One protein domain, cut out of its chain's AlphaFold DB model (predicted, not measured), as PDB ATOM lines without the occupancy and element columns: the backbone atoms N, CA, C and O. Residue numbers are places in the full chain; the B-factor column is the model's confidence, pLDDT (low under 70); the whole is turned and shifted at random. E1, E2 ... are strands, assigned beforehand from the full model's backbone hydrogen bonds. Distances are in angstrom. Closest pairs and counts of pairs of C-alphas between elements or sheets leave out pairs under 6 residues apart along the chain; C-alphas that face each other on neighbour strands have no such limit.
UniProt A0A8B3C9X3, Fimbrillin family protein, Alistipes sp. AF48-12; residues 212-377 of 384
ATOM      1  N   VAL A 212      45.392 139.459  53.730       92.19
ATOM      2  CA  VAL A 212      46.832 139.746  53.802       92.19
ATOM      3  C   VAL A 212      47.080 140.936  54.707       92.19
ATOM      4  O   VAL A 212      46.516 142.007  54.503       92.19
ATOM      5  N   LEU A 213      47.955 140.766  55.688       94.88
ATOM      6  CA  LEU A 213      48.451 141.833  56.542       94.88
ATOM      7  C   LEU A 213      49.837 142.236  56.036       94.88
ATOM      8  O   LEU A 213      50.768 141.433  56.052       94.88
ATOM      9  N   GLN A 214      49.962 143.470  55.564       93.88
ATOM     10  CA  GLN A 214      51.217 144.077  55.142       93.88
ATOM     11  C   GLN A 214      51.702 145.006  56.255       93.88
ATOM     12  O   GLN A 214      51.004 145.947  56.621       93.88
ATOM     13  N   PHE A 215      52.908 144.785  56.765       93.38
ATOM     14  CA  PHE A 215      53.538 145.653  57.759       93.38
ATOM     15  C   PHE A 215      54.706 146.393  57.115       93.38
ATOM     16  O   PHE A 215      55.681 145.760  56.722       93.38
ATOM     17  N   ASN A 216      54.618 147.719  57.020       91.56
ATOM     18  CA  ASN A 216      55.713 148.589  56.599       91.56
ATOM     19  C   ASN A 216      56.439 149.083  57.849       91.56
ATOM     20  O   ASN A 216      55.925 149.943  58.560       91.56
ATOM     21  N   ILE A 217      57.602 148.515  58.145       90.25
ATOM     22  CA  ILE A 217      58.272 148.680  59.436       90.25
ATOM     23  C   ILE A 217      59.461 149.620  59.284       90.25
ATOM     24  O   ILE A 217      60.387 149.339  58.528       90.25
ATOM     25  N   THR A 218      59.452 150.714  60.035       88.12
ATOM     26  CA  THR A 218      60.541 151.697  60.109       88.12
ATOM     27  C   THR A 218      61.115 151.761  61.517       88.12
ATOM     28  O   THR A 218      60.452 151.392  62.491       88.12
ATOM     29  N   MET A 219      62.347 152.250  61.627       83.06
ATOM     30  CA  MET A 219      62.974 152.572  62.907       83.06
ATOM     31  C   MET A 219      63.010 154.091  63.122       83.06
ATOM     32  O   MET A 219      63.237 154.857  62.184       83.06
ATOM     33  N   GLY A 220      62.826 154.538  64.367       69.81
ATOM     34  CA  GLY A 220      63.129 155.908  64.787       69.81
ATOM     35  C   GLY A 220      64.613 156.266  64.593       69.81
ATOM     36  O   GLY A 220      65.444 155.390  64.378       69.81
ATOM     37  N   VAL A 221      64.947 157.561  64.686       59.59
ATOM     38  CA  VAL A 221      66.205 158.213  64.225       59.59
ATOM     39  C   VAL A 221      67.509 157.734  64.907       59.59
ATOM     40  O   VAL A 221      68.538 158.391  64.811       59.59
ATOM     41  N   ILE A 222      67.515 156.617  65.636       57.50
ATOM     42  CA  ILE A 222      68.645 156.219  66.473       57.50
ATOM     43  C   ILE A 222      68.847 154.698  66.386       57.50
ATOM     44  O   ILE A 222      68.079 153.923  66.960       57.50
ATOM     45  N   ASN A 223      69.941 154.312  65.715       61.66
ATOM     46  CA  ASN A 223      70.545 152.975  65.558       61.66
ATOM     47  C   ASN A 223      70.076 152.102  64.378       61.66
ATOM     48  O   ASN A 223      68.901 152.018  64.033       61.66
ATOM     49  N   THR A 224      71.048 151.391  63.802       71.81
ATOM     50  CA  THR A 224      70.881 150.389  62.748       71.81
ATOM     51  C   THR A 224      70.505 149.042  63.370       71.81
ATOM     52  O   THR A 224      71.337 148.339  63.947       71.81
ATOM     53  N   TYR A 225      69.226 148.685  63.276       83.38
ATOM     54  CA  TYR A 225      68.705 147.395  63.731       83.38
ATOM     55  C   TYR A 225      68.447 146.465  62.549       83.38
ATOM     56  O   TYR A 225      68.235 146.913  61.430       83.38
ATOM     57  N   THR A 226      68.411 145.162  62.795       86.50
ATOM     58  CA  THR A 226      67.892 144.162  61.852       86.50
ATOM     59  C   THR A 226      66.582 143.597  62.377       86.50
ATOM     60  O   THR A 226      66.429 143.407  63.587       86.50
ATOM     61  N   LEU A 227      65.630 143.316  61.485       89.00
ATOM     62  CA  LEU A 227      64.376 142.673  61.863       89.00
ATOM     63  C   LEU A 227      64.636 141.179  62.017       89.00
ATOM     64  O   LEU A 227      65.148 140.544  61.098       89.00
ATOM     65  N   LYS A 228      64.316 140.609  63.179       90.81
ATOM     66  CA  LYS A 228      64.568 139.187  63.450       90.81
ATOM     67  C   LYS A 228      63.297 138.372  63.391       90.81
ATOM     68  O   LYS A 228      63.306 137.284  62.822       90.81
ATOM     69  N   SER A 229      62.217 138.872  63.976       93.94
ATOM     70  CA  SER A 229      60.944 138.164  63.975       93.94
ATOM     71  C   SER A 229      59.756 139.105  64.120       93.94
ATOM     72  O   SER A 229      59.872 140.241  64.589       93.94
ATOM     73  N   LEU A 230      58.604 138.579  63.725       95.19
ATOM     74  CA  LEU A 230      57.288 139.146  63.962       95.19
ATOM     75  C   LEU A 230      56.471 138.134  64.758       95.19
ATOM     76  O   LEU A 230      56.504 136.933  64.485       95.19
ATOM     77  N   THR A 231      55.735 138.632  65.743       96.25
ATOM     78  CA  THR A 231      54.741 137.877  66.495       96.25
ATOM     79  C   THR A 231      53.369 138.514  66.315       96.25
ATOM     80  O   THR A 231      53.151 139.630  66.776       96.25
ATOM     81  N   LEU A 232      52.448 137.816  65.655       96.69
ATOM     82  CA  LEU A 232      51.055 138.224  65.468       96.69
ATOM     83  C   LEU A 232      50.172 137.427  66.424       96.69
ATOM     84  O   LEU A 232      50.297 136.210  66.502       96.69
ATOM     85  N   ARG A 233      49.240 138.085  67.104       94.62
ATOM     86  CA  ARG A 233      48.192 137.424  67.889       94.62
ATOM     87  C   ARG A 233      46.819 137.874  67.439       94.62
ATOM     88  O   ARG A 233      46.672 138.980  66.931       94.62
ATOM     89  N   GLY A 234      45.823 137.036  67.680       92.50
ATOM     90  CA  GLY A 234      44.420 137.363  67.466       92.50
ATOM     91  C   GLY A 234      43.546 136.143  67.707       92.50
ATOM     92  O   GLY A 234      43.917 135.028  67.327       92.50
ATOM     93  N   GLY A 235      42.408 136.354  68.356       89.38
ATOM     94  CA  GLY A 235      41.471 135.293  68.691       89.38
ATOM     95  C   GLY A 235      40.033 135.682  68.426       89.38
ATOM     96  O   GLY A 235      39.606 136.784  68.782       89.38
ATOM     97  N   ASN A 236      39.304 134.807  67.738       83.81
ATOM     98  CA  ASN A 236      37.899 135.036  67.479       83.81
ATOM     99  C   ASN A 236      37.102 134.832  68.772       83.81
ATOM    100  O   ASN A 236      37.507 134.141  69.709       83.81
ATOM    101  N   THR A 237      35.956 135.490  68.822       66.56
ATOM    102  CA  THR A 237      34.964 135.282  69.871       66.56
ATOM    103  C   THR A 237      33.664 134.984  69.160       66.56
ATOM    104  O   THR A 237      32.726 135.773  69.199       66.56
ATOM    105  N   ALA A 238      33.625 133.880  68.411       54.69
ATOM    106  CA  ALA A 238      32.329 133.361  68.018       54.69
ATOM    107  C   ALA A 238      31.601 133.018  69.324       54.69
ATOM    108  O   ALA A 238      32.082 132.199  70.104       54.69
ATOM    109  N   GLY A 239      30.491 133.696  69.612       53.72
ATOM    110  CA  GLY A 239      29.592 133.253  70.669       53.72
ATOM    111  C   GLY A 239      29.119 131.845  70.312       53.72
ATOM    112  O   GLY A 239      28.359 131.683  69.365       53.72
ATOM    113  N   GLY A 240      29.624 130.831  71.014       56.22
ATOM    114  CA  GLY A 240      29.337 129.424  70.738       56.22
ATOM    115  C   GLY A 240      30.592 128.593  70.479       56.22
ATOM    116  O   GLY A 240      31.667 129.116  70.203       56.22
ATOM    117  N   SER A 241      30.442 127.279  70.611       60.00
ATOM    118  CA  SER A 241      31.486 126.252  70.624       60.00
ATOM    119  C   SER A 241      32.273 126.100  69.312       60.00
ATOM    120  O   SER A 241      32.426 124.977  68.881       60.00
ATOM    121  N   SER A 242      32.740 127.149  68.633       73.50
ATOM    122  CA  SER A 242      33.455 127.065  67.340       73.50
ATOM    123  C   SER A 242      34.576 128.108  67.233       73.50
ATOM    124  O   SER A 242      34.744 128.764  66.200       73.50
ATOM    125  N   GLY A 243      35.330 128.312  68.315       77.81
ATOM    126  CA  GLY A 243      36.385 129.319  68.360       77.81
ATOM    127  C   GLY A 243      37.548 129.016  67.403       77.81
ATOM    128  O   GLY A 243      37.875 127.857  67.155       77.81
ATOM    129  N   TYR A 244      38.204 130.048  66.869       85.75
ATOM    130  CA  TYR A 244      39.462 129.915  66.123       85.75
ATOM    131  C   TYR A 244      40.335 131.174  66.238       85.75
ATOM    132  O   TYR A 244      39.868 132.245  66.615       85.75
ATOM    133  N   GLY A 245      41.635 131.045  65.963       89.56
ATOM    134  CA  GLY A 245      42.577 132.168  66.018       89.56
ATOM    135  C   GLY A 245      42.814 132.827  64.662       89.56
ATOM    136  O   GLY A 245      42.389 132.312  63.636       89.56
ATOM    137  N   ILE A 246      43.552 133.939  64.641       92.06
ATOM    138  CA  ILE A 246      43.888 134.670  63.399       92.06
ATOM    139  C   ILE A 246      44.693 133.833  62.389       92.06
ATOM    140  O   ILE A 246      44.739 134.143  61.200       92.06
ATOM    141  N   VAL A 247      45.285 132.733  62.858       92.69
ATOM    142  CA  VAL A 247      45.886 131.670  62.052       92.69
ATOM    143  C   VAL A 247      45.419 130.302  62.550       92.69
ATOM    144  O   VAL A 247      45.198 130.111  63.749       92.69
ATOM    145  N   ASN A 248      45.314 129.328  61.645       90.19
ATOM    146  CA  ASN A 248      45.147 127.915  61.990       90.19
ATOM    147  C   ASN A 248      46.508 127.237  62.223       90.19
ATOM    148  O   ASN A 248      47.539 127.633  61.676       90.19
ATOM    149  N   THR A 249      46.497 126.172  63.021       86.38
ATOM    150  CA  THR A 249      47.658 125.321  63.303       86.38
ATOM    151  C   THR A 249      47.417 123.903  62.797       86.38
ATOM    152  O   THR A 249      46.301 123.542  62.423       86.38
ATOM    153  N   VAL A 250      48.455 123.068  62.832       80.88
ATOM    154  CA  VAL A 250      48.345 121.635  62.508       80.88
ATOM    155  C   VAL A 250      47.299 120.915  63.366       80.88
ATOM    156  O   VAL A 250      46.652 119.992  62.889       80.88
ATOM    157  N   ASN A 251      47.069 121.380  64.597       74.94
ATOM    158  CA  ASN A 251      46.108 120.775  65.518       74.94
ATOM    159  C   ASN A 251      44.668 121.247  65.270       74.94
ATOM    160  O   ASN A 251      43.727 120.589  65.699       74.94
ATOM    161  N   THR A 252      44.482 122.382  64.587       72.69
ATOM    162  CA  THR A 252      43.154 122.951  64.303       72.69
ATOM    163  C   THR A 252      42.754 122.813  62.835       72.69
ATOM    164  O   THR A 252      41.646 123.192  62.474       72.69
ATOM    165  N   VAL A 253      43.632 122.297  61.966       71.25
ATOM    166  CA  VAL A 253      43.379 122.212  60.515       71.25
ATOM    167  C   VAL A 253      42.201 121.301  60.172       71.25
ATOM    168  O   VAL A 253      41.469 121.578  59.233       71.25
ATOM    169  N   ALA A 254      41.958 120.258  60.970       74.88
ATOM    170  CA  ALA A 254      40.789 119.394  60.807       74.88
ATOM    171  C   ALA A 254      39.473 120.081  61.223       74.88
ATOM    172  O   ALA A 254      38.394 119.609  60.882       74.88
ATOM    173  N   GLN A 255      39.561 121.180  61.976       80.81
ATOM    174  CA  GLN A 255      38.416 121.898  62.530       80.81
ATOM    175  C   GLN A 255      38.091 123.177  61.760       80.81
ATOM    176  O   GLN A 255      37.050 123.762  62.017       80.81
ATOM    177  N   ILE A 256      38.953 123.640  60.854       88.06
ATOM    178  CA  ILE A 256      38.776 124.908  60.137       88.06
ATOM    179  C   ILE A 256      38.836 124.627  58.640       88.06
ATOM    180  O   ILE A 256      39.857 124.170  58.126       88.06
ATOM    181  N   GLY A 257      37.748 124.934  57.944       91.94
ATOM    182  CA  GLY A 257      37.663 124.853  56.492       91.94
ATOM    183  C   GLY A 257      37.111 126.138  55.891       91.94
ATOM    184  O   GLY A 257      36.562 126.986  56.593       91.94
ATOM    185  N   TYR A 258      37.233 126.274  54.577       93.81
ATOM    186  CA  TYR A 258      36.564 127.333  53.835       93.81
ATOM    187  C   TYR A 258      35.321 126.757  53.168       93.81
ATOM    188  O   TYR A 258      35.410 125.802  52.399       93.81
ATOM    189  N   ASN A 259      34.154 127.310  53.469       94.25
ATOM    190  CA  ASN A 259      32.908 126.870  52.865       94.25
ATOM    191  C   ASN A 259      32.717 127.579  51.518       94.25
ATOM    192  O   ASN A 259      32.501 128.790  51.466       94.25
ATOM    193  N   LEU A 260      32.797 126.815  50.426       92.69
ATOM    194  CA  LEU A 260      32.672 127.320  49.055       92.69
ATOM    195  C   LEU A 260      31.258 127.822  48.721       92.69
ATOM    196  O   LEU A 260      31.105 128.613  47.797       92.69
ATOM    197  N   VAL A 261      30.238 127.391  49.467       92.12
ATOM    198  CA  VAL A 261      28.845 127.833  49.284       92.12
ATOM    199  C   VAL A 261      28.615 129.178  49.962       92.12
ATOM    200  O   VAL A 261      28.036 130.077  49.362       92.12
ATOM    201  N   THR A 262      29.070 129.333  51.209       91.56
ATOM    202  CA  THR A 262      28.872 130.580  51.966       91.56
ATOM    203  C   THR A 262      29.959 131.619  51.702       91.56
ATOM    204  O   THR A 262      29.798 132.769  52.099       91.56
ATOM    205  N   GLY A 263      31.081 131.229  51.088       89.38
ATOM    206  CA  GLY A 263      32.225 132.109  50.853       89.38
ATOM    207  C   GLY A 263      32.899 132.575  52.145       89.38
ATOM    208  O   GLY A 263      33.351 133.715  52.222       89.38
ATOM    209  N   ALA A 264      32.923 131.731  53.181       89.75
ATOM    210  CA  ALA A 264      33.420 132.104  54.502       89.75
ATOM    211  C   ALA A 264      34.166 130.957  55.191       89.75
ATOM    212  O   ALA A 264      33.957 129.780  54.889       89.75
ATOM    213  N   VAL A 265      35.012 131.311  56.161       91.31
ATOM    214  CA  VAL A 265      35.614 130.335  57.074       91.31
ATOM    215  C   VAL A 265      34.523 129.698  57.924       91.31
ATOM    216  O   VAL A 265      33.684 130.383  58.505       91.31
ATOM    217  N   GLN A 266      34.573 128.377  58.018       89.69
ATOM    218  CA  GLN A 266      33.709 127.574  58.859       89.69
ATOM    219  C   GLN A 266      34.566 126.785  59.844       89.69
ATOM    220  O   GLN A 266      35.434 126.003  59.446       89.69
ATOM    221  N   ALA A 267      34.294 126.977  61.133       86.56
ATOM    222  CA  ALA A 267      34.912 126.219  62.208       86.56
ATOM    223  C   ALA A 267      33.943 125.148  62.736       86.56
ATOM    224  O   ALA A 267      32.790 125.436  63.069       86.56
ATOM    225  N   ALA A 268      34.418 123.908  62.811       81.88
ATOM    226  CA  ALA A 268      33.740 122.812  63.483       81.88
ATOM    227  C   ALA A 268      33.594 123.112  64.976       81.88
ATOM    228  O   ALA A 268      34.368 123.887  65.547       81.88
ATOM    229  N   ALA A 269      32.619 122.455  65.605       77.94
ATOM    230  CA  ALA A 269      32.396 122.650  67.017       77.94
ATOM    231  C   ALA A 269      33.617 122.172  67.832       77.94
ATOM    232  O   ALA A 269      33.985 120.998  67.806       77.94
ATOM    233  N   ASN A 270      34.256 123.088  68.547       69.56
ATOM    234  CA  ASN A 270      35.278 122.860  69.545       69.56
ATOM    235  C   ASN A 270      34.758 123.458  70.860       69.56
ATOM    236  O   ASN A 270      34.347 124.609  70.909       69.56
ATOM    237  N   ASN A 271      34.727 122.697  71.952       66.94
ATOM    238  CA  ASN A 271      34.186 123.158  73.244       66.94
ATOM    239  C   ASN A 271      35.046 124.255  73.922       66.94
ATOM    240  O   ASN A 271      35.098 124.340  75.145       66.94
ATOM    241  N   SER A 272      35.759 125.070  73.142       63.88
ATOM    242  CA  SER A 272      36.577 126.184  73.587       63.88
ATOM    243  C   SER A 272      35.838 127.495  73.343       63.88
ATOM    244  O   SER A 272      35.576 127.883  72.205       63.88
ATOM    245  N   SER A 273      35.520 128.202  74.424       56.12
ATOM    246  CA  SER A 273      34.878 129.519  74.377       56.12
ATOM    247  C   SER A 273      35.850 130.663  74.061       56.12
ATOM    248  O   SER A 273      35.412 131.797  73.873       56.12
ATOM    249  N   VAL A 274      37.163 130.397  74.025       56.69
ATOM    250  CA  VAL A 274      38.208 131.393  73.749       56.69
ATOM    251  C   VAL A 274      39.345 130.740  72.967       56.69
ATOM    252  O   VAL A 274      40.010 129.832  73.463       56.69
ATOM    253  N   TYR A 275      39.615 131.228  71.756       71.12
ATOM    254  CA  TYR A 275      40.739 130.766  70.942       71.12
ATOM    255  C   TYR A 275      41.778 131.871  70.783       71.12
ATOM    256  O   TYR A 275      41.705 132.681  69.868       71.12
ATOM    257  N   ALA A 276      42.786 131.889  71.652       69.75
ATOM    258  CA  ALA A 276      43.939 132.763  71.488       69.75
ATOM    259  C   ALA A 276      45.024 132.045  70.679       69.75
ATOM    260  O   ALA A 276      45.599 131.076  71.166       69.75
ATOM    261  N   GLN A 277      45.332 132.527  69.472       82.38
ATOM    262  CA  GLN A 277      46.495 132.049  68.722       82.38
ATOM    263  C   GLN A 277      47.547 133.134  68.576       82.38
ATOM    264  O   GLN A 277      47.236 134.316  68.410       82.38
ATOM    265  N   THR A 278      48.801 132.692  68.629       89.19
ATOM    266  CA  THR A 278      49.987 133.510  68.398       89.19
ATOM    267  C   THR A 278      50.830 132.853  67.309       89.19
ATOM    268  O   THR A 278      51.179 131.679  67.411       89.19
ATOM    269  N   LEU A 279      51.155 133.610  66.268       94.12
ATOM    270  CA  LEU A 279      52.083 133.249  65.206       94.12
ATOM    271  C   LEU A 279      53.398 133.988  65.446       94.12
ATOM    272  O   LEU A 279      53.443 135.200  65.257       94.12
ATOM    273  N   THR A 280      54.469 133.275  65.786       95.38
ATOM    274  CA  THR A 280      55.825 133.841  65.810       95.38
ATOM    275  C   THR A 280      56.619 133.308  64.629       95.38
ATOM    276  O   THR A 280      56.737 132.095  64.450       95.38
ATOM    277  N   LYS A 281      57.169 134.211  63.814       95.38
ATOM    278  CA  LYS A 281      57.949 133.860  62.626       95.38
ATOM    279  C   LYS A 281      59.228 134.666  62.552       95.38
ATOM    280  O   LYS A 281      59.206 135.890  62.668       95.38
ATOM    281  N   SER A 282      60.341 133.966  62.347       92.94
ATOM    282  CA  SER A 282      61.596 134.595  61.951       92.94
ATOM    283  C   SER A 282      61.426 135.242  60.586       92.94
ATOM    284  O   SER A 282      60.830 134.640  59.693       92.94
ATOM    285  N   ILE A 283      61.983 136.432  60.421       88.56
ATOM    286  CA  ILE A 283      61.985 137.132  59.144       88.56
ATOM    287  C   ILE A 283      63.368 136.905  58.521       88.56
ATOM    288  O   ILE A 283      64.373 137.209  59.175       88.56
ATOM    289  N   PRO A 284      63.454 136.316  57.311       78.44
ATOM    290  CA  PRO A 284      64.723 136.104  56.621       78.44
ATOM    291  C   PRO A 284      65.492 137.418  56.512       78.44
ATOM    292  O   PRO A 284      64.868 138.453  56.295       78.44
ATOM    293  N   SER A 285      66.819 137.355  56.682       64.31
ATOM    294  CA  SER A 285      67.728 138.498  56.857       64.31
ATOM    295  C   SER A 285      67.280 139.743  56.096       64.31
ATOM    296  O   SER A 285      67.557 139.908  54.905       64.31
ATOM    297  N   THR A 286      66.587 140.631  56.795       61.22
ATOM    298  CA  THR A 286      66.288 141.950  56.266       61.22
ATOM    299  C   THR A 286      67.577 142.750  56.364       61.22
ATOM    300  O   THR A 286      68.360 142.557  57.301       61.22
ATOM    301  N   GLY A 287      67.811 143.663  55.425       68.50
ATOM    302  CA  GLY A 287      68.841 144.677  55.619       68.50
ATOM    303  C   GLY A 287      68.623 145.461  56.921       68.50
ATOM    304  O   GLY A 287      67.665 145.235  57.673       68.50
ATOM    305  N   LEU A 288      69.519 146.408  57.186       76.12
ATOM    306  CA  LEU A 288      69.341 147.337  58.295       76.12
ATOM    307  C   LEU A 288      68.002 148.075  58.132       76.12
ATOM    308  O   LEU A 288      67.748 148.684  57.093       76.12
ATOM    309  N   ILE A 289      67.152 148.012  59.152       76.06
ATOM    310  CA  ILE A 289      65.943 148.820  59.246       76.06
ATOM    311  C   ILE A 289      66.368 150.220  59.690       76.06
ATOM    312  O   ILE A 289      67.069 150.377  60.693       76.06
ATOM    313  N   GLY A 290      65.927 151.231  58.952       75.19
ATOM    314  CA  GLY A 290      66.185 152.637  59.245       75.19
ATOM    315  C   GLY A 290      64.991 153.489  58.833       75.19
ATOM    316  O   GLY A 290      63.844 153.122  59.092       75.19
ATOM    317  N   SER A 291      65.258 154.603  58.152       69.00
ATOM    318  CA  SER A 291      64.225 155.444  57.530       69.00
ATOM    319  C   SER A 291      63.545 154.776  56.331       69.00
ATOM    320  O   SER A 291      62.412 155.119  56.003       69.00
ATOM    321  N   ILE A 292      64.217 153.817  55.685       75.44
ATOM    322  CA  ILE A 292      63.627 152.997  54.625       75.44
ATOM    323  C   ILE A 292      62.821 151.868  55.283       75.44
ATOM    324  O   ILE A 292      63.393 151.111  56.076       75.44
ATOM    325  N   PRO A 293      61.517 151.738  54.976       80.94
ATOM    326  CA  PRO A 293      60.685 150.701  55.560       80.94
ATOM    327  C   PRO A 293      61.078 149.315  55.051       80.94
ATOM    328  O   PRO A 293      61.288 149.102  53.857       80.94
ATOM    329  N   VAL A 294      61.089 148.347  55.961       87.25
ATOM    330  CA  VAL A 294      61.060 146.926  55.623       87.25
ATOM    331  C   VAL A 294      59.604 146.490  55.571       87.25
ATOM    332  O   VAL A 294      58.902 146.534  56.581       87.25
ATOM    333  N   THR A 295      59.147 146.064  54.398       89.25
ATOM    334  CA  THR A 295      57.790 145.547  54.219       89.25
ATOM    335  C   THR A 295      57.767 144.038  54.385       89.25
ATOM    336  O   THR A 295      58.536 143.335  53.733       89.25
ATOM    337  N   VAL A 296      56.862 143.535  55.224       91.38
ATOM    338  CA  VAL A 296      56.610 142.097  55.372       91.38
ATOM    339  C   VAL A 296      55.131 141.765  55.251       91.38
ATOM    340  O   VAL A 296      54.275 142.591  55.567       91.38
ATOM    341  N   TYR A 297      54.840 140.543  54.816       92.38
ATOM    342  CA  TYR A 297      53.484 140.057  54.579       92.38
ATOM    343  C   TYR A 297      53.159 138.848  55.456       92.38
ATOM    344  O   TYR A 297      53.993 137.963  55.649       92.38
ATOM    345  N   VAL A 298      51.927 138.813  55.962       94.94
ATOM    346  CA  VAL A 298      51.366 137.713  56.756       94.94
ATOM    347  C   VAL A 298      49.965 137.394  56.238       94.94
ATOM    348  O   VAL A 298      49.134 138.290  56.107       94.94
ATOM    349  N   LEU A 299      49.683 136.127  55.957       94.38
ATOM    350  CA  LEU A 299      48.337 135.623  55.698       94.38
ATOM    351  C   LEU A 299      47.583 135.439  57.017       94.38
ATOM    352  O   LEU A 299      48.117 134.879  57.979       94.38
ATOM    353  N   ALA A 300      46.326 135.869  57.029       94.38
ATOM    354  CA  ALA A 300      45.410 135.727  58.150       94.38
ATOM    355  C   ALA A 300      44.093 135.084  57.700       94.38
ATOM    356  O   ALA A 300      43.625 135.295  56.577       94.38
ATOM    357  N   LEU A 301      43.477 134.318  58.600       94.06
ATOM    358  CA  LEU A 301      42.115 133.836  58.406       94.06
ATOM    359  C   LEU A 301      41.145 135.029  58.394       94.06
ATOM    360  O   LEU A 301      41.281 135.933  59.229       94.06
ATOM    361  N   PRO A 302      40.142 135.053  57.506       92.44
ATOM    362  CA  PRO A 302      39.076 136.035  57.604       92.44
ATOM    363  C   PRO A 302      38.188 135.756  58.829       92.44
ATOM    364  O   PRO A 302      38.030 134.617  59.280       92.44
ATOM    365  N   GLY A 303      37.612 136.815  59.387       90.62
ATOM    366  CA  GLY A 303      36.775 136.761  60.582       90.62
ATOM    367  C   GLY A 303      36.939 137.976  61.488       90.62
ATOM    368  O   GLY A 303      37.735 138.875  61.216       90.62
ATOM    369  N   GLN A 304      36.177 137.981  62.581       90.50
ATOM    370  CA  GLN A 304      36.241 138.995  63.632       90.50
ATOM    371  C   GLN A 304      36.987 138.457  64.859       90.50
ATOM    372  O   GLN A 304      36.691 137.371  65.354       90.50
ATOM    373  N   TYR A 305      37.918 139.248  65.382       90.69
ATOM    374  CA  TYR A 305      38.859 138.885  66.434       90.69
ATOM    375  C   TYR A 305      38.754 139.858  67.602       90.69
ATOM    376  O   TYR A 305      39.113 141.026  67.481       90.69
ATOM    377  N   LEU A 306      38.265 139.387  68.744       88.06
ATOM    378  CA  LEU A 306      38.020 140.228  69.919       88.06
ATOM    379  C   LEU A 306      38.765 139.736  71.161       88.06
ATOM    380  O   LEU A 306      38.996 140.526  72.075       88.06
ATOM    381  N   ASN A 307      39.184 138.466  71.201       85.38
ATOM    382  CA  ASN A 307      39.799 137.887  72.388       85.38
ATOM    383  C   ASN A 307      40.898 136.850  72.066       85.38
ATOM    384  O   ASN A 307      40.597 135.676  71.856       85.38
ATOM    385  N   PRO A 308      42.182 137.249  72.075       88.19
ATOM    386  CA  PRO A 308      42.631 138.627  72.195       88.19
ATOM    387  C   PRO A 308      42.357 139.422  70.918       88.19
ATOM    388  O   PRO A 308      42.366 138.865  69.819       88.19
ATOM    389  N   VAL A 309      42.198 140.740  71.063       91.00
ATOM    390  CA  VAL A 309      42.223 141.652  69.912       91.00
ATOM    391  C   VAL A 309      43.516 141.464  69.103       91.00
ATOM    392  O   VAL A 309      44.560 141.136  69.691       91.00
ATOM    393  N   PRO A 310      43.471 141.645  67.771       95.19
ATOM    394  CA  PRO A 310      44.648 141.526  66.933       95.19
ATOM    395  C   PRO A 310      45.749 142.490  67.357       95.19
ATOM    396  O   PRO A 310      45.515 143.686  67.521       95.19
ATOM    397  N   ALA A 311      46.959 141.969  67.523       95.06
ATOM    398  CA  ALA A 311      48.117 142.774  67.883       95.06
ATOM    399  C   ALA A 311      49.403 142.167  67.326       95.06
ATOM    400  O   ALA A 311      49.498 140.953  67.131       95.06
ATOM    401  N   VAL A 312      50.406 143.011  67.109       96.19
ATOM    402  CA  VAL A 312      51.712 142.615  66.581       96.19
ATOM    403  C   VAL A 312      52.838 143.050  67.512       96.19
ATOM    404  O   VAL A 312      52.786 144.113  68.127       96.19
ATOM    405  N   LYS A 313      53.860 142.211  67.624       94.50
ATOM    406  CA  LYS A 313      55.112 142.456  68.340       94.50
ATOM    407  C   LYS A 313      56.279 142.136  67.410       94.50
ATOM    408  O   LYS A 313      56.177 141.222  66.592       94.50
ATOM    409  N   PHE A 314      57.404 142.822  67.584       93.00
ATOM    410  CA  PHE A 314      58.623 142.587  66.813       93.00
ATOM    411  C   PHE A 314      59.808 142.279  67.722       93.00
ATOM    412  O   PHE A 314      59.904 142.809  68.831       93.00
ATOM    413  N   THR A 315      60.723 141.456  67.216       92.12
ATOM    414  CA  THR A 315      62.070 141.308  67.771       92.12
ATOM    415  C   THR A 315      63.059 141.891  66.775       92.12
ATOM    416  O   THR A 315      63.080 141.507  65.601       92.12
ATOM    417  N   VAL A 316      63.902 142.800  67.249       88.75
ATOM    418  CA  VAL A 316      64.953 143.457  66.469       88.75
ATOM    419  C   VAL A 316      66.315 143.202  67.104       88.75
ATOM    420  O   VAL A 316      66.414 143.025  68.314       88.75
ATOM    421  N   ALA A 317      67.381 143.178  66.309       87.12
ATOM    422  CA  ALA A 317      68.745 143.043  66.822       87.12
ATOM    423  C   ALA A 317      69.586 144.264  66.434       87.12
ATOM    424  O   ALA A 317      69.639 144.578  65.240       87.12
ATOM    425  N   PRO A 318      70.226 144.954  67.395       82.12
ATOM    426  CA  PRO A 318      71.189 146.004  67.081       82.12
ATOM    427  C   PRO A 318      72.449 145.399  66.445       82.12
ATOM    428  O   PRO A 318      72.694 144.198  66.555       82.12
ATOM    429  N   LEU A 319      73.277 146.235  65.811       77.94
ATOM    430  CA  LEU A 319      74.576 145.805  65.271       77.94
ATOM    431  C   LEU A 319      75.501 145.226  66.358       77.94
ATOM    432  O   LEU A 319      76.276 144.309  66.096       77.94
ATOM    433  N   ILE A 320      75.409 145.766  67.576       73.69
ATOM    434  CA  ILE A 320      76.141 145.323  68.763       73.69
ATOM    435  C   ILE A 320      75.146 145.252  69.922       73.69
ATOM    436  O   ILE A 320      74.440 146.224  70.189       73.69
ATOM    437  N   GLY A 321      75.101 144.116  70.620       76.50
ATOM    438  CA  GLY A 321      74.225 143.889  71.772       76.50
ATOM    439  C   GLY A 321      73.209 142.768  71.554       76.50
ATOM    440  O   GLY A 321      73.224 142.066  70.546       76.50
ATOM    441  N   SER A 322      72.339 142.572  72.542       82.19
ATOM    442  CA  SER A 322      71.315 141.522  72.524       82.19
ATOM    443  C   SER A 322      70.054 141.958  71.777       82.19
ATOM    444  O   SER A 322      69.741 143.150  71.708       82.19
ATOM    445  N   ASN A 323      69.299 140.973  71.280       87.75
ATOM    446  CA  ASN A 323      67.972 141.189  70.704       87.75
ATOM    447  C   ASN A 323      67.078 141.991  71.660       87.75
ATOM    448  O   ASN A 323      67.087 141.764  72.869       87.75
ATOM    449  N   GLN A 324      66.290 142.891  71.088       87.38
ATOM    450  CA  GLN A 324      65.314 143.717  71.779       87.38
ATOM    451  C   GLN A 324      63.920 143.388  71.267       87.38
ATOM    452  O   GLN A 324      63.699 143.217  70.067       87.38
ATOM    453  N   ASP A 325      62.980 143.341  72.194       89.31
ATOM    454  CA  ASP A 325      61.577 143.096  71.915       89.31
ATOM    455  C   ASP A 325      60.777 144.390  72.043       89.31
ATOM    456  O   ASP A 325      61.040 145.218  72.920       89.31
ATOM    457  N   THR A 326      59.754 144.539  71.206       90.12
ATOM    458  CA  THR A 326      58.708 145.540  71.428       90.12
ATOM    459  C   THR A 326      57.629 145.003  72.369       90.12
ATOM    460  O   THR A 326      57.503 143.792  72.590       90.12
ATOM    461  N   ASP A 327      56.792 145.898  72.893       90.38
ATOM    462  CA  ASP A 327      55.462 145.507  73.362       90.38
ATOM    463  C   ASP A 327      54.534 145.151  72.190       90.38
ATOM    464  O   ASP A 327      54.886 145.312  71.018       90.38
ATOM    465  N   TYR A 328      53.353 144.616  72.507       91.31
ATOM    466  CA  TYR A 328      52.302 144.422  71.513       91.31
ATOM    467  C   TYR A 328      51.690 145.772  71.129       91.31
ATOM    468  O   TYR A 328      51.184 146.491  71.987       91.31
ATOM    469  N   ALA A 329      51.678 146.074  69.833       92.75
ATOM    470  CA  ALA A 329      50.858 147.126  69.252       92.75
ATOM    471  C   ALA A 329      49.544 146.523  68.750       92.75
ATOM    472  O   ALA A 329      49.560 145.632  67.897       92.75
ATOM    473  N   ASN A 330      48.413 147.000  69.267       94.06
ATOM    474  CA  ASN A 330      47.098 146.598  68.768       94.06
ATOM    475  C   ASN A 330      46.922 147.074  67.326       94.06
ATOM    476  O   ASN A 330      47.230 148.224  67.016       94.06
ATOM    477  N   LEU A 331      46.407 146.199  66.465       94.94
ATOM    478  CA  LEU A 331      46.001 146.584  65.118       94.94
ATOM    479  C   LEU A 331      44.716 147.414  65.207       94.94
ATOM    480  O   LEU A 331      43.861 147.164  66.058       94.94
ATOM    481  N   SER A 332      44.572 148.389  64.316       91.31
ATOM    482  CA  SER A 332      43.370 149.223  64.207       91.31
ATOM    483  C   SER A 332      42.142 148.425  63.755       91.31
ATOM    484  O   SER A 332      41.019 148.741  64.147       91.31
ATOM    485  N   ASN A 333      42.341 147.364  62.965       92.69
ATOM    486  CA  ASN A 333      41.276 146.475  62.517       92.69
ATOM    487  C   ASN A 333      41.183 145.224  63.395       92.69
ATOM    488  O   ASN A 333      42.170 144.535  63.653       92.69
ATOM    489  N   ASN A 334      39.952 144.883  63.775       92.12
ATOM    490  CA  ASN A 334      39.618 143.636  64.458       92.12
ATOM    491  C   ASN A 334      38.824 142.660  63.573       92.12
ATOM    492  O   ASN A 334      38.497 141.568  64.020       92.12
ATOM    493  N   THR A 335      38.507 143.042  62.334       93.06
ATOM    494  CA  THR A 335      37.751 142.231  61.375       93.06
ATOM    495  C   THR A 335      38.500 142.184  60.053       93.06
ATOM    496  O   THR A 335      38.853 143.229  59.502       93.06
ATOM    497  N   PHE A 336      38.732 140.974  59.551       93.62
ATOM    498  CA  PHE A 336      39.483 140.709  58.331       93.62
ATOM    499  C   PHE A 336      38.605 139.996  57.304       93.62
ATOM    500  O   PHE A 336      37.977 138.985  57.615       93.62
ATOM    501  N   SER A 337      38.559 140.521  56.083       91.25
ATOM    502  CA  SER A 337      37.763 139.969  54.983       91.25
ATOM    503  C   SER A 337      38.638 139.185  54.009       91.25
ATOM    504  O   SER A 337      39.771 139.584  53.719       91.25
ATOM    505  N   ALA A 338      38.118 138.074  53.485       88.56
ATOM    506  CA  ALA A 338      38.793 137.303  52.443       88.56
ATOM    507  C   ALA A 338      39.087 138.203  51.229       88.56
ATOM    508  O   ALA A 338      38.321 139.124  50.936       88.56
ATOM    509  N   GLY A 339      40.225 137.998  50.563       83.56
ATOM    510  CA  GLY A 339      40.615 138.824  49.419       83.56
ATOM    511  C   GLY A 339      40.784 140.302  49.762       83.56
ATOM    512  O   GLY A 339      40.499 141.161  48.939       83.56
ATOM    513  N   THR A 340      41.224 140.627  50.978       84.94
ATOM    514  CA  THR A 340      41.481 142.012  51.393       84.94
ATOM    515  C   THR A 340      42.885 142.142  51.969       84.94
ATOM    516  O   THR A 340      43.324 141.303  52.762       84.94
ATOM    517  N   LYS A 341      43.592 143.205  51.572       87.44
ATOM    518  CA  LYS A 341      44.896 143.580  52.117       87.44
ATOM    519  C   LYS A 341      44.748 144.716  53.123       87.44
ATOM    520  O   LYS A 341      44.136 145.738  52.824       87.44
ATOM    521  N   TYR A 342      45.370 144.550  54.280       91.12
ATOM    522  CA  TYR A 342      45.424 145.518  55.369       91.12
ATOM    523  C   TYR A 342      46.870 145.969  55.527       91.12
ATOM    524  O   TYR A 342      47.746 145.154  55.806       91.12
ATOM    525  N   VAL A 343      47.130 147.248  55.289       92.50
ATOM    526  CA  VAL A 343      48.471 147.834  55.329       92.50
ATOM    527  C   VAL A 343      48.633 148.591  56.635       92.50
ATOM    528  O   VAL A 343      47.853 149.495  56.902       92.50
ATOM    529  N   TYR A 344      49.663 148.264  57.410       93.94
ATOM    530  CA  TYR A 344      50.005 148.912  58.673       93.94
ATOM    531  C   TYR A 344      51.386 149.548  58.575       93.94
ATOM    532  O   TYR A 344      52.377 148.861  58.317       93.94
ATOM    533  N   ASN A 345      51.468 150.853  58.818       91.88
ATOM    534  CA  ASN A 345      52.741 151.557  58.925       91.88
ATOM    535  C   ASN A 345      53.188 151.541  60.384       91.88
ATOM    536  O   ASN A 345      52.553 152.145  61.250       91.88
ATOM    537  N   VAL A 346      54.259 150.799  60.642       91.06
ATOM    538  CA  VAL A 346      54.796 150.526  61.969       91.06
ATOM    539  C   VAL A 346      56.077 151.319  62.156       91.06
ATOM    540  O   VAL A 346      56.986 151.270  61.327       91.06
ATOM    541  N   LYS A 347      56.177 151.993  63.294       88.75
ATOM    542  CA  LYS A 347      57.401 152.643  63.741       88.75
ATOM    543  C   LYS A 347      57.875 152.015  65.037       88.75
ATOM    544  O   LYS A 347      57.138 151.974  66.022       88.75
ATOM    545  N   ILE A 348      59.104 151.515  65.017       86.56
ATOM    546  CA  ILE A 348      59.792 150.956  66.177       86.56
ATOM    547  C   ILE A 348      60.810 151.990  66.657       86.56
ATOM    548  O   ILE A 348      61.654 152.459  65.897       86.56
ATOM    549  N   GLY A 349      60.754 152.354  67.932       76.38
ATOM    550  CA  GLY A 349      61.634 153.370  68.498       76.38
ATOM    551  C   GLY A 349      61.175 154.814  68.243       76.38
ATOM    552  O   GLY A 349      60.570 155.163  67.231       76.38
ATOM    553  N   GLY A 350      61.485 155.674  69.211       62.56
ATOM    554  CA  GLY A 350      61.124 157.091  69.283       62.56
ATOM    555  C   GLY A 350      61.648 157.684  70.596       62.56
ATOM    556  O   GLY A 350      62.144 156.937  71.443       62.56
ATOM    557  N   ILE A 351      61.579 159.009  70.772       45.16
ATOM    558  CA  ILE A 351      62.000 159.655  72.027       45.16
ATOM    559  C   ILE A 351      61.095 159.144  73.153       45.16
ATOM    560  O   ILE A 351      59.913 159.471  73.204       45.16
ATOM    561  N   ILE A 352      61.653 158.339  74.055       45.47
ATOM    562  CA  ILE A 352      60.981 157.968  75.298       45.47
ATOM    563  C   ILE A 352      61.080 159.172  76.241       45.47
ATOM    564  O   ILE A 352      62.163 159.489  76.735       45.47
ATOM    565  N   THR A 353      59.956 159.814  76.561       38.22
ATOM    566  CA  THR A 353      59.812 160.477  77.863       38.22
ATOM    567  C   THR A 353      59.847 159.370  78.913       38.22
ATOM    568  O   THR A 353      58.864 158.656  79.095       38.22
ATOM    569  N   LYS A 354      61.031 159.136  79.497       39.69
ATOM    570  CA  LYS A 354      61.313 158.085  80.490       39.69
ATOM    571  C   LYS A 354      60.161 157.952  81.493       39.69
ATOM    572  O   LYS A 354      59.984 158.825  82.335       39.69
ATOM    573  N   VAL A 355      59.471 156.815  81.484       39.81
ATOM    574  CA  VAL A 355      58.970 156.247  82.739       39.81
ATOM    575  C   VAL A 355      60.155 155.484  83.339       39.81
ATOM    576  O   VAL A 355      60.759 154.680  82.623       39.81
ATOM    577  N   PRO A 356      60.574 155.748  84.590       42.78
ATOM    578  CA  PRO A 356      61.693 155.031  85.192       42.78
ATOM    579  C   PRO A 356      61.346 153.541  85.298       42.78
ATOM    580  O   PRO A 356      60.442 153.168  86.041       42.78
ATOM    581  N   GLN A 357      62.046 152.684  84.549       48.78
ATOM    582  CA  GLN A 357      61.997 151.246  84.800       48.78
ATOM    583  C   GLN A 357      62.977 150.884  85.924       48.78
ATOM    584  O   GLN A 357      64.093 151.411  85.941       48.78
ATOM    585  N   PRO A 358      62.586 149.994  86.855       40.66
ATOM    586  CA  PRO A 358      63.477 149.516  87.902       40.66
ATOM    587  C   PRO A 358      64.692 148.800  87.298       40.66
ATOM    588  O   PRO A 358      64.594 148.093  86.292       40.66
ATOM    589  N   CYS A 359      65.854 149.029  87.909       34.62
ATOM    590  CA  CYS A 359      67.147 148.530  87.457       34.62
ATOM    591  C   CYS A 359      67.116 147.000  87.281       34.62
ATOM    592  O   CYS A 359      66.846 146.277  88.235       34.62
ATOM    593  N   GLY A 360      67.402 146.515  86.067       47.22
ATOM    594  CA  GLY A 360      67.497 145.081  85.752       47.22
ATOM    595  C   GLY A 360      66.504 144.566  84.704       47.22
ATOM    596  O   GLY A 360      66.691 143.463  84.198       47.22
ATOM    597  N   ALA A 361      65.488 145.345  84.316       47.84
ATOM    598  CA  ALA A 361      64.632 144.998  83.183       47.84
ATOM    599  C   ALA A 361      65.277 145.449  81.859       47.84
ATOM    600  O   ALA A 361      65.600 146.627  81.698       47.84
ATOM    601  N   ALA A 362      65.451 144.531  80.901       54.00
ATOM    602  CA  ALA A 362      65.750 144.908  79.521       54.00
ATOM    603  C   ALA A 362      64.586 145.767  79.002       54.00
ATOM    604  O   ALA A 362      63.451 145.291  78.913       54.00
ATOM    605  N   GLY A 363      64.849 147.049  78.745       61.22
ATOM    606  CA  GLY A 363      63.819 147.986  78.316       61.22
ATOM    607  C   GLY A 363      63.260 147.584  76.959       61.22
ATOM    608  O   GLY A 363      64.007 147.474  75.991       61.22
ATOM    609  N   LYS A 364      61.948 147.358  76.881       75.31
ATOM    610  CA  LYS A 364      61.285 147.084  75.604       75.31
ATOM    611  C   LYS A 364      61.293 148.331  74.731       75.31
ATOM    612  O   LYS A 364      61.131 149.449  75.225       75.31
ATOM    613  N   LEU A 365      61.446 148.139  73.424       79.75
ATOM    614  CA  LEU A 365      61.366 149.248  72.479       79.75
ATOM    615  C   LEU A 365      59.898 149.655  72.273       79.75
ATOM    616  O   LEU A 365      59.043 148.784  72.083       79.75
ATOM    617  N   PRO A 366      59.585 150.964  72.270       81.44
ATOM    618  CA  PRO A 366      58.244 151.423  71.954       81.44
ATOM    619  C   PRO A 366      57.914 151.085  70.499       81.44
ATOM    620  O   PRO A 366      58.777 151.140  69.618       81.44
ATOM    621  N   VAL A 367      56.650 150.761  70.253       86.19
ATOM    622  CA  VAL A 367      56.113 150.495  68.920       86.19
ATOM    623  C   VAL A 367      54.814 151.269  68.742       86.19
ATOM    624  O   VAL A 367      53.999 151.362  69.659       86.19
ATOM    625  N   THR A 368      54.624 151.860  67.569       85.50
ATOM    626  CA  THR A 368      53.419 152.624  67.235       85.50
ATOM    627  C   THR A 368      52.969 152.283  65.822       85.50
ATOM    628  O   THR A 368      53.797 152.114  64.927       85.50
ATOM    629  N   ILE A 369      51.655 152.171  65.629       86.31
ATOM    630  CA  ILE A 369      51.032 152.074  64.307       86.31
ATOM    631  C   ILE A 369      50.527 153.471  63.963       86.31
ATOM    632  O   ILE A 369      49.655 153.996  64.648       86.31
ATOM    633  N   GLU A 370      51.126 154.096  62.954       80.50
ATOM    634  CA  GLU A 370      50.879 155.512  62.645       80.50
ATOM    635  C   GLU A 370      49.731 155.703  61.648       80.50
ATOM    636  O   GLU A 370      49.034 156.716  61.701       80.50
ATOM    637  N   ARG A 371      49.548 154.753  60.721       73.88
ATOM    638  CA  ARG A 371      48.493 154.766  59.698       73.88
ATOM    639  C   ARG A 371      48.163 153.358  59.233       73.88
ATOM    640  O   ARG A 371      49.084 152.562  59.012       73.88
ATOM    641  N   ASP A 372      46.888 153.118  58.977       80.19
ATOM    642  CA  ASP A 372      46.355 151.905  58.376       80.19
ATOM    643  C   ASP A 372      45.563 152.187  57.088       80.19
ATOM    644  O   ASP A 372      44.884 153.205  56.957       80.19
ATOM    645  N   THR A 373      45.664 151.277  56.118       82.88
ATOM    646  CA  THR A 373      44.919 151.346  54.853       82.88
ATOM    647  C   THR A 373      44.313 149.986  54.537       82.88
ATOM    648  O   THR A 373      45.010 148.971  54.568       82.88
ATOM    649  N   VAL A 374      43.033 149.962  54.165       81.19
ATOM    650  CA  VAL A 374      42.330 148.749  53.725       81.19
ATOM    651  C   VAL A 374      42.165 148.774  52.209       81.19
ATOM    652  O   VAL A 374      41.687 149.756  51.643       81.19
ATOM    653  N   ILE A 375      42.561 147.692  51.542       74.94
ATOM    654  CA  ILE A 375      42.525 147.553  50.084       74.94
ATOM    655  C   ILE A 375      41.756 146.276  49.741       74.94
ATOM    656  O   ILE A 375      42.214 145.173  50.039       74.94
ATOM    657  N   ASN A 376      40.594 146.423  49.099       66.62
ATOM    658  CA  ASN A 376      39.838 145.285  48.578       66.62
ATOM    659  C   ASN A 376      40.527 144.739  47.317       66.62
ATOM    660  O   ASN A 376      40.717 145.469  46.340       66.62
ATOM    661  N   LEU A 377      40.899 143.460  47.352       60.75
ATOM    662  CA  LEU A 377      41.625 142.784  46.279       60.75
ATOM    663  C   LEU A 377      40.689 142.102  45.280       60.75
ATOM    664  O   LEU A 377      41.162 141.609  44.262       60.75
TER     665      LEU A 377
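AT A GLANCE: This is residues 212 to 377 of the 384 residues of the protein "Fimbrillin family protein" of Alistipes sp. AF48-12 (UniProt A0A8B3C9X3). There is little regular structure: two sheets, E6 E1 E8 E9, mixed and twisted, and E5 E2 E7, antiparallel, form a sandwich with strands crossed at 46 degrees. The hairpin E3 and E4 lies off one end; residues 353 to 361 stick out. The printed part has 166 residues, with nine strands, E1 to E9, and no named helix: all strand, 66 residues in named elements. It is compact, radius of gyration of the C-alphas 17.5 A, spanning 52 by 37 by 26 A.

IN THESE COORDINATES: E1, residues 212 to 219, begins at C-alpha (46.832, 139.746, 53.802). E6 is 294 to 300, E8 340 to 348. E9, 367 to 376, 26.6 A, ends at (39.838, 145.285, 48.578). E5 is 277 to 282, E2 225 to 234, 26.5 A, E7 311 to 318, E3 256 to 259, E4 264 to 267.

HOW THE PARTS SIT: E1 and E8 are parallel, N 214 and O 342 being 2.8 A apart. E2 and E7 are antiparallel, N 231 and O 313 2.8 A apart. E3 and E1 are apart.

THE WHOLE: The printed part has no cut. The E8 to E9 link is long; 35 printed residues have pLDDT under 70, among them residues 350 to 363 in that link.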